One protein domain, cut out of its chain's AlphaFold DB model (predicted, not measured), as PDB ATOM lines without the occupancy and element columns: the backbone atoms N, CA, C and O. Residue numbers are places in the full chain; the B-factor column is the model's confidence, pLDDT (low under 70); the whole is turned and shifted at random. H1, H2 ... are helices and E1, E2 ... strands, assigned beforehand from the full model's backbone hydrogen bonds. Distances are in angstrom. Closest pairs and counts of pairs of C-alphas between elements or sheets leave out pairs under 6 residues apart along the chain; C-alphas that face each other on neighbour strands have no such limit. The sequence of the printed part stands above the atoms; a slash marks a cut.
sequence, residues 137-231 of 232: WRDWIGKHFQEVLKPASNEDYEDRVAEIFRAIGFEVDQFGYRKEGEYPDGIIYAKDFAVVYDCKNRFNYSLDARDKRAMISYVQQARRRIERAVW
ATOM      1  N   TRP A 137      -6.606 -23.368 -21.066       53.56
ATOM      2  CA  TRP A 137      -6.457 -23.747 -19.645       53.56
ATOM      3  C   TRP A 137      -7.773 -23.572 -18.886       53.56
ATOM      4  O   TRP A 137      -8.091 -24.406 -18.052       53.56
ATOM      5  N   ARG A 138      -8.589 -22.556 -19.206       53.50
ATOM      6  CA  ARG A 138      -9.923 -22.394 -18.602       53.50
ATOM      7  C   ARG A 138     -10.886 -23.472 -19.084       53.50
ATOM      8  O   ARG A 138     -11.613 -24.023 -18.269       53.50
ATOM      9  N   ASP A 139     -10.831 -23.832 -20.366       59.06
ATOM     10  CA  ASP A 139     -11.615 -24.938 -20.929       59.06
ATOM     11  C   ASP A 139     -11.106 -26.312 -20.461       59.06
ATOM     12  O   ASP A 139     -11.892 -27.224 -20.234       59.06
ATOM     13  N   TRP A 140      -9.793 -26.478 -20.288       62.28
ATOM     14  CA  TRP A 140      -9.136 -27.694 -19.800       62.28
ATOM     15  C   TRP A 140      -9.412 -27.863 -18.317       62.28
ATOM     16  O   TRP A 140      -9.860 -28.938 -17.951       62.28
ATOM     17  N   ILE A 141      -9.262 -26.821 -17.490       64.88
ATOM     18  CA  ILE A 141      -9.674 -26.845 -16.083       64.88
ATOM     19  C   ILE A 141     -11.175 -27.073 -16.016       64.88
ATOM     20  O   ILE A 141     -11.593 -27.954 -15.290       64.88
ATOM     21  N   GLY A 142     -11.992 -26.360 -16.794       70.19
ATOM     22  CA  GLY A 142     -13.440 -26.567 -16.824       70.19
ATOM     23  C   GLY A 142     -13.812 -28.016 -17.150       70.19
ATOM     24  O   GLY A 142     -14.603 -28.628 -16.434       70.19
ATOM     25  N   LYS A 143     -13.190 -28.602 -18.179       71.81
ATOM     26  CA  LYS A 143     -13.392 -29.998 -18.581       71.81
ATOM     27  C   LYS A 143     -12.875 -30.990 -17.533       71.81
ATOM     28  O   LYS A 143     -13.622 -31.884 -17.153       71.81
ATOM     29  N   HIS A 144     -11.648 -30.830 -17.041       68.56
ATOM     30  CA  HIS A 144     -11.037 -31.737 -16.059       68.56
ATOM     31  C   HIS A 144     -11.727 -31.622 -14.697       68.56
ATOM     32  O   HIS A 144     -11.965 -32.627 -14.041       68.56
ATOM     33  N   PHE A 145     -12.171 -30.427 -14.305       75.75
ATOM     34  CA  PHE A 145     -12.992 -30.203 -13.118       75.75
ATOM     35  C   PHE A 145     -14.365 -30.875 -13.244       75.75
ATOM     36  O   PHE A 145     -14.824 -31.515 -12.303       75.75
ATOM     37  N   GLN A 146     -15.010 -30.816 -14.415       77.12
ATOM     38  CA  GLN A 146     -16.224 -31.604 -14.652       77.12
ATOM     39  C   GLN A 146     -15.957 -33.114 -14.661       77.12
ATOM     40  O   GLN A 146     -16.820 -33.892 -14.257       77.12
ATOM     41  N   GLU A 147     -14.777 -33.554 -15.092       77.12
ATOM     42  CA  GLU A 147     -14.373 -34.958 -15.011       77.12
ATOM     43  C   GLU A 147     -14.111 -35.413 -13.571       77.12
ATOM     44  O   GLU A 147     -14.409 -36.563 -13.258       77.12
ATOM     45  N   VAL A 148     -13.647 -34.537 -12.675       77.19
ATOM     46  CA  VAL A 148     -13.539 -34.812 -11.227       77.19
ATOM     47  C   VAL A 148     -14.908 -35.110 -10.596       77.19
ATOM     48  O   VAL A 148     -14.982 -35.861  -9.630       77.19
ATOM     49  N   LEU A 149     -16.005 -34.587 -11.154       77.56
ATOM     50  CA  LEU A 149     -17.367 -34.883 -10.682       77.56
ATOM     51  C   LEU A 149     -17.900 -36.247 -11.152       77.56
ATOM     52  O   LEU A 149     -18.939 -36.700 -10.668       77.56
ATOM     53  N   LYS A 150     -17.231 -36.903 -12.108       80.94
ATOM     54  CA  LYS A 150     -17.611 -38.244 -12.570       80.94
ATOM     55  C   LYS A 150     -17.071 -39.303 -11.601       80.94
ATOM     56  O   LYS A 150     -16.034 -39.076 -10.982       80.94
ATOM     57  N   PRO A 151     -17.713 -40.483 -11.504       82.75
ATOM     58  CA  PRO A 151     -17.154 -41.605 -10.757       82.75
ATOM     59  C   PRO A 151     -15.724 -41.910 -11.221       82.75
ATOM     60  O   PRO A 151     -15.478 -42.075 -12.417       82.75
ATOM     61  N   ALA A 152     -14.795 -41.961 -10.274       85.25
ATOM     62  CA  ALA A 152     -13.381 -42.232 -10.495       85.25
ATOM     63  C   ALA A 152     -12.854 -43.091  -9.341       85.25
ATOM     64  O   ALA A 152     -13.440 -43.088  -8.254       85.25
ATOM     65  N   SER A 153     -11.761 -43.820  -9.566       89.31
ATOM     66  CA  SER A 153     -11.033 -44.462  -8.468       89.31
ATOM     67  C   SER A 153     -10.433 -43.397  -7.535       89.31
ATOM     68  O   SER A 153     -10.382 -42.216  -7.883       89.31
ATOM     69  N   ASN A 154     -10.004 -43.785  -6.329       87.44
ATOM     70  CA  ASN A 154      -9.331 -42.844  -5.422       87.44
ATOM     71  C   ASN A 154      -8.027 -42.330  -6.043       87.44
ATOM     72  O   ASN A 154      -7.798 -41.127  -6.057       87.44
ATOM     73  N   GLU A 155      -7.256 -43.233  -6.645       90.12
ATOM     74  CA  GLU A 155      -5.984 -42.937  -7.307       90.12
ATOM     75  C   GLU A 155      -6.175 -41.948  -8.470       90.12
ATOM     76  O   GLU A 155      -5.531 -40.901  -8.508       90.12
ATOM     77  N   ASP A 156      -7.144 -42.210  -9.359       87.12
ATOM     78  CA  ASP A 156      -7.467 -41.304 -10.472       87.12
ATOM     79  C   ASP A 156      -7.948 -39.936  -9.976       87.12
ATOM     80  O   ASP A 156      -7.711 -38.907 -10.610       87.12
ATOM     81  N   TYR A 157      -8.688 -39.914  -8.868       89.88
ATOM     82  CA  TYR A 157      -9.210 -38.680  -8.299       89.88
ATOM     83  C   TYR A 157      -8.086 -37.832  -7.690       89.88
ATOM     84  O   TYR A 157      -8.028 -36.629  -7.949       89.88
ATOM     85  N   GLU A 158      -7.168 -38.451  -6.943       91.75
ATOM     86  CA  GLU A 158      -5.951 -37.813  -6.425       91.75
ATOM     87  C   GLU A 158      -5.092 -37.236  -7.561       91.75
ATOM     88  O   GLU A 158      -4.665 -36.078  -7.488       91.75
ATOM     89  N   ASP A 159      -4.895 -38.005  -8.638       89.56
ATOM     90  CA  ASP A 159      -4.144 -37.573  -9.820       89.56
ATOM     91  C   ASP A 159      -4.782 -36.353 -10.492       89.56
ATOM     92  O   ASP A 159      -4.107 -35.342 -10.707       89.56
ATOM     93  N   ARG A 160      -6.094 -36.390 -10.755       88.56
ATOM     94  CA  ARG A 160      -6.812 -35.267 -11.384       88.56
ATOM     95  C   ARG A 160      -6.755 -33.997 -10.542       88.56
ATOM     96  O   ARG A 160      -6.590 -32.907 -11.086       88.56
ATOM     97  N   VAL A 161      -6.882 -34.112  -9.221       90.38
ATOM     98  CA  VAL A 161      -6.780 -32.957  -8.317       90.38
ATOM     99  C   VAL A 161      -5.370 -32.359  -8.358       90.38
ATOM    100  O   VAL A 161      -5.230 -31.140  -8.487       90.38
ATOM    101  N   ALA A 162      -4.326 -33.193  -8.325       90.69
ATOM    102  CA  ALA A 162      -2.944 -32.734  -8.446       90.69
ATOM    103  C   ALA A 162      -2.685 -32.032  -9.792       90.69
ATOM    104  O   ALA A 162      -2.047 -30.979  -9.836       90.69
ATOM    105  N   GLU A 163      -3.199 -32.581 -10.894       87.12
ATOM    106  CA  GLU A 163      -3.100 -31.978 -12.226       87.12
ATOM    107  C   GLU A 163      -3.813 -30.622 -12.316       87.12
ATOM    108  O   GLU A 163      -3.252 -29.679 -12.875       87.12
ATOM    109  N   ILE A 164      -5.001 -30.486 -11.718       87.81
ATOM    110  CA  ILE A 164      -5.721 -29.207 -11.655       87.81
ATOM    111  C   ILE A 164      -4.905 -28.164 -10.886       87.81
ATOM    112  O   ILE A 164      -4.756 -27.042 -11.366       87.81
ATOM    113  N   PHE A 165      -4.323 -28.511  -9.734       89.19
ATOM    114  CA  PHE A 165      -3.482 -27.570  -8.987       89.19
ATOM    115  C   PHE A 165      -2.246 -27.123  -9.777       89.19
ATOM    116  O   PHE A 165      -1.945 -25.928  -9.803       89.19
ATOM    117  N   ARG A 166      -1.578 -28.047 -10.482       85.38
ATOM    118  CA  ARG A 166      -0.467 -27.703 -11.388       85.38
ATOM    119  C   ARG A 166      -0.926 -26.765 -12.503       85.38
ATOM    120  O   ARG A 166      -0.247 -25.784 -12.793       85.38
ATOM    121  N   ALA A 167      -2.091 -27.024 -13.096       78.12
ATOM    122  CA  ALA A 167      -2.649 -26.196 -14.165       78.12
ATOM    123  C   ALA A 167      -3.038 -24.781 -13.700       78.12
ATOM    124  O   ALA A 167      -2.954 -23.841 -14.485       78.12
ATOM    125  N   ILE A 168      -3.427 -24.616 -12.430       82.00
ATOM    126  CA  ILE A 168      -3.689 -23.303 -11.809       82.00
ATOM    127  C   ILE A 168      -2.377 -22.546 -11.509       82.00
ATOM    128  O   ILE A 168      -2.402 -21.339 -11.277       82.00
ATOM    129  N   GLY A 169      -1.225 -23.222 -11.572       81.50
ATOM    130  CA  GLY A 169       0.097 -22.614 -11.421       81.50
ATOM    131  C   GLY A 169       0.749 -22.831 -10.056       81.50
ATOM    132  O   GLY A 169       1.718 -22.144  -9.742       81.50
ATOM    133  N   PHE A 170       0.245 -23.766  -9.247       88.44
ATOM    134  CA  PHE A 170       0.931 -24.179  -8.023       88.44
ATOM    135  C   PHE A 170       2.048 -25.181  -8.326       88.44
ATOM    136  O   PHE A 170       1.925 -26.027  -9.215       88.44
ATOM    137  N   GLU A 171       3.113 -25.142  -7.530       89.06
ATOM    138  CA  GLU A 171       4.043 -26.268  -7.433       89.06
ATOM    139  C   GLU A 171       3.393 -27.361  -6.573       89.06
ATOM    140  O   GLU A 171       2.807 -27.057  -5.534       89.06
ATOM    141  N   VAL A 172       3.450 -28.624  -7.005       93.19
ATOM    142  CA  VAL A 172       2.702 -29.723  -6.371       93.19
ATOM    143  C   VAL A 172       3.604 -30.924  -6.109       93.19
ATOM    144  O   VAL A 172       4.014 -31.608  -7.051       93.19
ATOM    145  N   ASP A 173       3.810 -31.229  -4.829       92.94
ATOM    146  CA  ASP A 173       4.336 -32.510  -4.364       92.94
ATOM    147  C   ASP A 173       3.161 -33.469  -4.139       92.94
ATOM    148  O   ASP A 173       2.353 -33.269  -3.233       92.94
ATOM    149  N   GLN A 174       3.068 -34.526  -4.940       92.19
ATOM    150  CA  GLN A 174       2.033 -35.550  -4.796       92.19
ATOM    151  C   GLN A 174       2.611 -36.775  -4.077       92.19
ATOM    152  O   GLN A 174       3.652 -37.286  -4.495       92.19
ATOM    153  N   PHE A 175       1.948 -37.239  -3.014       90.88
ATOM    154  CA  PHE A 175       2.347 -38.443  -2.277       90.88
ATOM    155  C   PHE A 175       1.270 -39.513  -2.403       90.88
ATOM    156  O   PHE A 175       1.419 -40.352  -3.284       90.88
ATOM    157  N   GLY A 176       0.210 -39.469  -1.584       86.88
ATOM    158  CA  GLY A 176      -0.942 -40.379  -1.664       86.88
ATOM    159  C   GLY A 176      -0.550 -41.831  -1.945       86.88
ATOM    160  O   GLY A 176       0.418 -42.351  -1.380       86.88
ATOM    161  N   TYR A 177      -1.233 -42.458  -2.904       85.31
ATOM    162  CA  TYR A 177      -0.937 -43.832  -3.340       85.31
ATOM    163  C   TYR A 177       0.472 -44.031  -3.940       85.31
ATOM    164  O   TYR A 177       0.966 -45.157  -4.022       85.31
ATOM    165  N   ARG A 178       1.155 -42.957  -4.359       84.38
ATOM    166  CA  ARG A 178       2.486 -43.019  -4.989       84.38
ATOM    167  C   ARG A 178       3.618 -43.209  -3.983       84.38
ATOM    168  O   ARG A 178       4.769 -43.380  -4.393       84.38
ATOM    169  N   LYS A 179       3.331 -43.157  -2.679       85.81
ATOM    170  CA  LYS A 179       4.332 -43.333  -1.628       85.81
ATOM    171  C   LYS A 179       3.814 -44.230  -0.512       85.81
ATOM    172  O   LYS A 179       2.812 -43.939   0.123       85.81
ATOM    173  N   GLU A 180       4.564 -45.288  -0.219       80.88
ATOM    174  CA  GLU A 180       4.227 -46.213   0.860       80.88
ATOM    175  C   GLU A 180       4.335 -45.525   2.234       80.88
ATOM    176  O   GLU A 180       5.401 -45.031   2.609       80.88
ATOM    177  N   GLY A 181       3.225 -45.470   2.977       83.50
ATOM    178  CA  GLY A 181       3.138 -44.891   4.322       83.50
ATOM    179  C   GLY A 181       1.911 -43.996   4.530       83.50
ATOM    180  O   GLY A 181       1.099 -43.812   3.631       83.50
ATOM    181  N   GLU A 182       1.775 -43.426   5.730       84.69
ATOM    182  CA  GLU A 182       0.723 -42.444   6.039       84.69
ATOM    183  C   GLU A 182       1.177 -41.041   5.614       84.69
ATOM    184  O   GLU A 182       1.795 -40.301   6.387       84.69
ATOM    185  N   TYR A 183       0.892 -40.692   4.361       90.56
ATOM    186  CA  TYR A 183       1.170 -39.383   3.778       90.56
ATOM    187  C   TYR A 183      -0.129 -38.691   3.351       90.56
ATOM    188  O   TYR A 183      -1.104 -39.378   3.054       90.56
ATOM    189  N   PRO A 184      -0.158 -37.344   3.307       93.56
ATOM    190  CA  PRO A 184      -1.236 -36.638   2.621       93.56
ATOM    191  C   PRO A 184      -1.206 -36.962   1.125       93.56
ATOM    192  O   PRO A 184      -0.146 -37.288   0.587       93.56
ATOM    193  N   ASP A 185      -2.315 -36.766   0.424       94.88
ATOM    194  CA  ASP A 185      -2.350 -36.978  -1.029       94.88
ATOM    195  C   ASP A 185      -1.450 -35.989  -1.772       94.88
ATOM    196  O   ASP A 185      -0.782 -36.343  -2.750       94.88
ATOM    197  N   GLY A 186      -1.317 -34.770  -1.248       95.31
ATOM    198  CA  GLY A 186      -0.275 -33.865  -1.702       95.31
ATOM    199  C   GLY A 186      -0.081 -32.614  -0.859       95.31
ATOM    200  O   GLY A 186      -0.777 -32.340   0.122       95.31
ATOM    201  N   ILE A 187       0.927 -31.850  -1.262       95.56
ATOM    202  CA  ILE A 187       1.231 -30.519  -0.754       95.56
ATOM    203  C   ILE A 187       1.381 -29.602  -1.962       95.56
ATOM    204  O   ILE A 187       2.172 -29.880  -2.862       95.56
ATOM    205  N   ILE A 188       0.626 -28.509  -1.973       95.44
ATOM    206  CA  ILE A 188       0.787 -27.440  -2.957       95.44
ATOM    207  C   ILE A 188       1.537 -26.269  -2.332       95.44
ATOM    208  O   ILE A 188       1.320 -25.940  -1.163       95.44
ATOM    209  N   TYR A 189       2.397 -25.633  -3.119       91.00
ATOM    210  CA  TYR A 189       3.232 -24.518  -2.693       91.00
ATOM    211  C   TYR A 189       2.919 -23.265  -3.506       91.00
ATOM    212  O   TYR A 189       2.765 -23.303  -4.729       91.00
ATOM    213  N   ALA A 190       2.848 -22.150  -2.792       87.56
ATOM    214  CA  ALA A 190       2.803 -20.800  -3.320       87.56
ATOM    215  C   ALA A 190       3.956 -19.986  -2.717       87.56
ATOM    216  O   ALA A 190       4.699 -20.462  -1.860       87.56
ATOM    217  N   LYS A 191       4.100 -18.733  -3.155       81.56
ATOM    218  CA  LYS A 191       5.202 -17.858  -2.733       81.56
ATOM    219  C   LYS A 191       5.283 -17.672  -1.209       81.56
ATOM    220  O   LYS A 191       6.373 -17.503  -0.673       81.56
ATOM    221  N   ASP A 192       4.143 -17.650  -0.536       88.12
ATOM    222  CA  ASP A 192       3.988 -17.246   0.862       88.12
ATOM    223  C   ASP A 192       3.273 -18.289   1.735       88.12
ATOM    224  O   ASP A 192       3.209 -18.128   2.954       88.12
ATOM    225  N   PHE A 193       2.770 -19.376   1.148       90.38
ATOM    226  CA  PHE A 193       2.097 -20.435   1.892       90.38
ATOM    227  C   PHE A 193       2.245 -21.805   1.229       90.38
ATOM    228  O   PHE A 193       2.589 -21.931   0.056       90.38
ATOM    229  N   ALA A 194       1.923 -22.842   1.998       93.12
ATOM    230  CA  ALA A 194       1.725 -24.192   1.495       93.12
ATOM    231  C   ALA A 194       0.380 -24.727   1.993       93.12
ATOM    232  O   ALA A 194      -0.033 -24.428   3.117       93.12
ATOM    233  N   VAL A 195      -0.293 -25.530   1.173       95.50
ATOM    234  CA  VAL A 195      -1.532 -26.221   1.554       95.50
ATOM    235  C   VAL A 195      -1.297 -27.717   1.469       95.50
ATOM    236  O   VAL A 195      -0.885 -28.238   0.439       95.50
ATOM    237  N   VAL A 196      -1.571 -28.406   2.570       95.62
ATOM    238  CA  VAL A 196      -1.584 -29.868   2.633       95.62
ATOM    239  C   VAL A 196      -3.005 -30.327   2.353       95.62
ATOM    240  O   VAL A 196      -3.932 -29.834   3.001       95.62
ATOM    241  N   TYR A 197      -3.183 -31.247   1.411       94.88
ATOM    242  CA  TYR A 197      -4.503 -31.723   1.016       94.88
ATOM    243  C   TYR A 197      -4.592 -33.248   1.020       94.88
ATOM    244  O   TYR A 197      -3.602 -33.956   0.843       94.88
ATOM    245  N   ASP A 198      -5.815 -33.718   1.243       94.12
ATOM    246  CA  ASP A 198      -6.215 -35.118   1.269       94.12
ATOM    247  C   ASP A 198      -7.586 -35.195   0.578       94.12
ATOM    248  O   ASP A 198      -8.539 -34.496   0.940       94.12
ATOM    249  N   CYS A 199      -7.640 -35.940  -0.512       92.12
ATOM    250  CA  CYS A 199      -8.720 -36.032  -1.467       92.12
ATOM    251  C   CYS A 199      -9.754 -37.072  -1.029       92.12
ATOM    252  O   CYS A 199      -9.445 -38.168  -0.565       92.12
ATOM    253  N   LYS A 200     -11.034 -36.741  -1.217       90.25
ATOM    254  CA  LYS A 200     -12.158 -37.631  -0.913       90.25
ATOM    255  C   LYS A 200     -13.166 -37.569  -2.054       90.25
ATOM    256  O   LYS A 200     -13.735 -36.517  -2.316       90.25
ATOM    257  N   ASN A 201     -13.428 -38.705  -2.690       87.69
ATOM    258  CA  ASN A 201     -14.356 -38.835  -3.823       87.69
ATOM    259  C   ASN A 201     -15.687 -39.527  -3.446       87.69
ATOM    260  O   ASN A 201     -16.466 -39.901  -4.322       87.69
ATOM    261  N   ARG A 202     -15.960 -39.716  -2.145       84.25
ATOM    262  CA  ARG A 202     -17.186 -40.368  -1.656       84.25
ATOM    263  C   ARG A 202     -18.340 -39.376  -1.515       84.25
ATOM    264  O   ARG A 202     -18.185 -38.305  -0.927       84.25
ATOM    265  N   PHE A 203     -19.520 -39.763  -1.995       78.44
ATOM    266  CA  PHE A 203     -20.747 -38.994  -1.784       78.44
ATOM    267  C   PHE A 203     -21.093 -38.935  -0.286       78.44
ATOM    268  O   PHE A 203     -20.886 -39.914   0.432       78.44
ATOM    269  N   ASN A 204     -21.609 -37.797   0.190       82.06
ATOM    270  CA  ASN A 204     -21.914 -37.550   1.609       82.06
ATOM    271  C   ASN A 204     -20.721 -37.759   2.562       82.06
ATOM    272  O   ASN A 204     -20.890 -38.228   3.691       82.06
ATOM    273  N   TYR A 205     -19.507 -37.412   2.125       86.19
ATOM    274  CA  TYR A 205     -18.341 -37.394   3.003       86.19
ATOM    275  C   TYR A 205     -18.595 -36.503   4.230       86.19
ATOM    276  O   TYR A 205     -18.923 -35.325   4.102       86.19
ATOM    277  N   SER A 206     -18.373 -37.058   5.420       88.75
ATOM    278  CA  SER A 206     -18.238 -36.299   6.657       88.75
ATOM    279  C   SER A 206     -16.846 -36.514   7.245       88.75
ATOM    280  O   SER A 206     -16.267 -37.599   7.149       88.75
ATOM    281  N   LEU A 207     -16.301 -35.439   7.814       89.44
ATOM    282  CA  LEU A 207     -14.969 -35.413   8.403       89.44
ATOM    283  C   LEU A 207     -15.003 -36.052   9.796       89.44
ATOM    284  O   LEU A 207     -15.547 -35.463  10.739       89.44
ATOM    285  N   ASP A 208     -14.402 -37.231   9.939       90.94
ATOM    286  CA  ASP A 208     -14.385 -37.964  11.204       90.94
ATOM    287  C   ASP A 208     -13.173 -37.610  12.098       90.94
ATOM    288  O   ASP A 208     -12.308 -36.793  11.769       90.94
ATOM    289  N   ALA A 209     -13.127 -38.190  13.301       92.50
ATOM    290  CA  ALA A 209     -12.051 -37.938  14.262       92.50
ATOM    291  C   ALA A 209     -10.698 -38.557  13.858       92.50
ATOM    292  O   ALA A 209      -9.655 -38.143  14.371       92.50
ATOM    293  N   ARG A 210     -10.687 -39.572  12.990       90.06
ATOM    294  CA  ARG A 210      -9.457 -40.164  12.456       90.06
ATOM    295  C   ARG A 210      -8.868 -39.241  11.395       90.06
ATOM    296  O   ARG A 210      -7.702 -38.879  11.525       90.06
ATOM    297  N   ASP A 211      -9.690 -38.778  10.460       88.38
ATOM    298  CA  ASP A 211      -9.302 -37.855   9.392       88.38
ATOM    299  C   ASP A 211      -8.731 -36.549   9.969       88.38
ATOM    300  O   ASP A 211      -7.653 -36.098   9.580       88.38
ATOM    301  N   LYS A 212      -9.383 -35.983  10.996       91.56
ATOM    302  CA  LYS A 212      -8.872 -34.790  11.703       91.56
ATOM    303  C   LYS A 212      -7.478 -35.004  12.292       91.56
ATOM    304  O   LYS A 212      -6.625 -34.124  12.193       91.56
ATOM    305  N   ARG A 213      -7.242 -36.159  12.924       91.94
ATOM    306  CA  ARG A 213      -5.941 -36.482  13.532       91.94
ATOM    307  C   ARG A 213      -4.862 -36.693  12.474       91.94
ATOM    308  O   ARG A 213      -3.755 -36.188  12.656       91.94
ATOM    309  N   ALA A 214      -5.194 -37.375  11.378       91.62
ATOM    310  CA  ALA A 214      -4.292 -37.561  10.246       91.62
ATOM    311  C   ALA A 214      -3.869 -36.208   9.654       91.62
ATOM    312  O   ALA A 214      -2.677 -35.918   9.589       91.62
ATOM    313  N   MET A 215      -4.827 -35.317   9.375       93.81
ATOM    314  CA  MET A 215      -4.532 -33.984   8.837       93.81
ATOM    315  C   MET A 215      -3.636 -33.143   9.751       93.81
ATOM    316  O   MET A 215      -2.702 -32.501   9.269       93.81
ATOM    317  N   ILE A 216      -3.856 -33.168  11.070       94.56
ATOM    318  CA  ILE A 216      -2.970 -32.479  12.026       94.56
ATOM    319  C   ILE A 216      -1.542 -33.032  11.930       94.56
ATOM    320  O   ILE A 216      -0.586 -32.255  11.876       94.56
ATOM    321  N   SER A 217      -1.391 -34.359  11.881       93.62
ATOM    322  CA  SER A 217      -0.085 -35.008  11.728       93.62
ATOM    323  C   SER A 217       0.595 -34.594  10.421       93.62
ATOM    324  O   SER A 217       1.760 -34.191  10.438       93.62
ATOM    325  N   TYR A 218      -0.133 -34.608   9.301       94.81
ATOM    326  CA  TYR A 218       0.393 -34.228   7.989       94.81
ATOM    327  C   TYR A 218       0.876 -32.781   7.961       94.81
ATOM    328  O   TYR A 218       1.998 -32.520   7.527       94.81
ATOM    329  N   VAL A 219       0.096 -31.846   8.508       93.75
ATOM    330  CA  VAL A 219       0.488 -30.432   8.602       93.75
ATOM    331  C   VAL A 219       1.745 -30.262   9.457       93.75
ATOM    332  O   VAL A 219       2.670 -29.551   9.063       93.75
ATOM    333  N   GLN A 220       1.838 -30.943  10.603       93.25
ATOM    334  CA  GLN A 220       3.028 -30.879  11.462       93.25
ATOM    335  C   GLN A 220       4.276 -31.476  10.795       93.25
ATOM    336  O   GLN A 220       5.390 -30.984  10.990       93.25
ATOM    337  N   GLN A 221       4.123 -32.553  10.024       89.56
ATOM    338  CA  GLN A 221       5.220 -33.152   9.262       89.56
ATOM    339  C   GLN A 221       5.663 -32.246   8.106       89.56
ATOM    340  O   GLN A 221       6.859 -31.980   7.972       89.56
ATOM    341  N   ALA A 222       4.713 -31.721   7.328       89.81
ATOM    342  CA  ALA A 222       4.970 -30.798   6.229       89.81
ATOM    343  C   ALA A 222       5.689 -29.535   6.718       89.81
ATOM    344  O   ALA A 222       6.728 -29.170   6.170       89.81
ATOM    345  N   ARG A 223       5.212 -28.932   7.814       90.50
ATOM    346  CA  ARG A 223       5.844 -27.762   8.434       90.50
ATOM    347  C   ARG A 223       7.308 -28.020   8.791       90.50
ATOM    348  O   ARG A 223       8.170 -27.251   8.386       90.50
ATOM    349  N   ARG A 224       7.602 -29.134   9.476       88.56
ATOM    350  CA  ARG A 224       8.984 -29.512   9.829       88.56
ATOM    351  C   ARG A 224       9.876 -29.694   8.599       88.56
ATOM    352  O   ARG A 224      11.059 -29.375   8.654       88.56
ATOM    353  N   ARG A 225       9.333 -30.232   7.503       84.19
ATOM    354  CA  ARG A 225      10.066 -30.414   6.241       84.19
ATOM    355  C   ARG A 225      10.359 -29.077   5.560       84.19
ATOM    356  O   ARG A 225      11.491 -28.871   5.139       84.19
ATOM    357  N   ILE A 226       9.372 -28.185   5.497       83.88
ATOM    358  CA  ILE A 226       9.510 -26.851   4.896       83.88
ATOM    359  C   ILE A 226      10.513 -26.014   5.689       83.88
ATOM    360  O   ILE A 226      11.446 -25.478   5.107       83.88
ATOM    361  N   GLU A 227      10.383 -25.969   7.018       84.50
ATOM    362  CA  GLU A 227      11.313 -25.232   7.880       84.50
ATOM    363  C   GLU A 227      12.758 -25.701   7.665       84.50
ATOM    364  O   GLU A 227      13.644 -24.869   7.552       84.50
ATOM    365  N   ARG A 228      13.005 -27.011   7.521       78.50
ATOM    366  CA  ARG A 228      14.349 -27.554   7.242       78.50
ATOM    367  C   ARG A 228      14.893 -27.211   5.853       78.50
ATOM    368  O   ARG A 228      16.106 -27.122   5.709       78.50
ATOM    369  N   ALA A 229      14.030 -27.049   4.853       68.62
ATOM    370  CA  ALA A 229      14.436 -26.724   3.486       68.62
ATOM    371  C   ALA A 229      14.859 -25.253   3.317       68.62
ATOM    372  O   ALA A 229      15.610 -24.951   2.403       68.62
ATOM    373  N   VAL A 230      14.417 -24.357   4.209       59.72
ATOM    374  CA  VAL A 230      14.761 -22.919   4.201       59.72
ATOM    375  C   VAL A 230      16.153 -22.637   4.804       59.72
ATOM    376  O   VAL A 230      16.683 -21.542   4.647       59.72
ATOM    377  N   TRP A 231      16.773 -23.614   5.479       41.03
ATOM    378  CA  TRP A 231      18.114 -23.494   6.082       41.03
ATOM    379  C   TRP A 231      19.264 -24.000   5.184       41.03
ATOM    380  O   TRP A 231      20.369 -24.216   5.686       41.03
TER     381      TRP A 231
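AT A GLANCE: This is residues 137 to 231 of the 232 residues of an uncharacterized protein of Candidatus Bathyarchaeota archaeon (UniProt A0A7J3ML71). A small three-stranded sheet, E1 E2 E3, stands between two helices, with H2 packed on one face and the long H3 on the other. H1 folds back side by side with H2 as a helical hairpin, away from the sheet. Residues 203 to 210, of which 209 and 210 belong to H3, stick out. The printed part has 95 residues with three named helices and three named strands in the order H1 H2 E1 E2 E3 H3; it is mostly helix and compact, with a radius of gyration of the C-alphas of 14.2 A and spans of 40 by 32 by 22 A.

HOW THE PARTS SIT: E1, residues 171 to 174, E2, residues 186 to 189, and E3, residues 194 to 197, form a meander, each strand the antiparallel neighbour of the one before. N 173 and O 187 are 2.9 A apart, and N 188 and O 195 2.9 A, both within hydrogen-bond range. H2, residues 154 to 168, is on the sheet at a height of 9.0 A and runs along the strands, at 4 degrees to E1 on the local plane; its closest C-alpha pair with E1 is Arg 166 and Val 172, 6.3 A. H3, residues 209 to 229, is on the opposite face at a height of 9.2 A, over E3 and only just slantwise to it at 31 degrees on the local plane; the closest C-alphas are those of Val 196 and Val 219, 6.3 A. These make three layers, helices on both faces of a sheet. H1, residues 137 to 148, touches H2 at a shallow tilt of 17 degrees, opposite ways, with C-alphas 141 and 164 closest at 6.4 A. H1 and H3 are apart. In H1, H2 and H3 every O i to N i+4 pair is within hydrogen-bond range.

IN THESE COORDINATES: H1 begins at C-alpha 137 (-6.457, -23.747, -19.645) and is 15.6 A long; H2 is 21.3 A. E1, E2 and E3 are 9.9, 10.0 and 9.8 A. H3, 30.7 A, ends at C-alpha 229 (14.436, -26.724, 3.486).

THE WHOLE: The C-alphas of Pro 151 and Trp 231 are the farthest apart, 43.1 A. The printed part has no cut. The links E1 to E2 and E3 to H3 are long. pLDDT is under 70 at residues 137 to 141, 144 and 229 to 231.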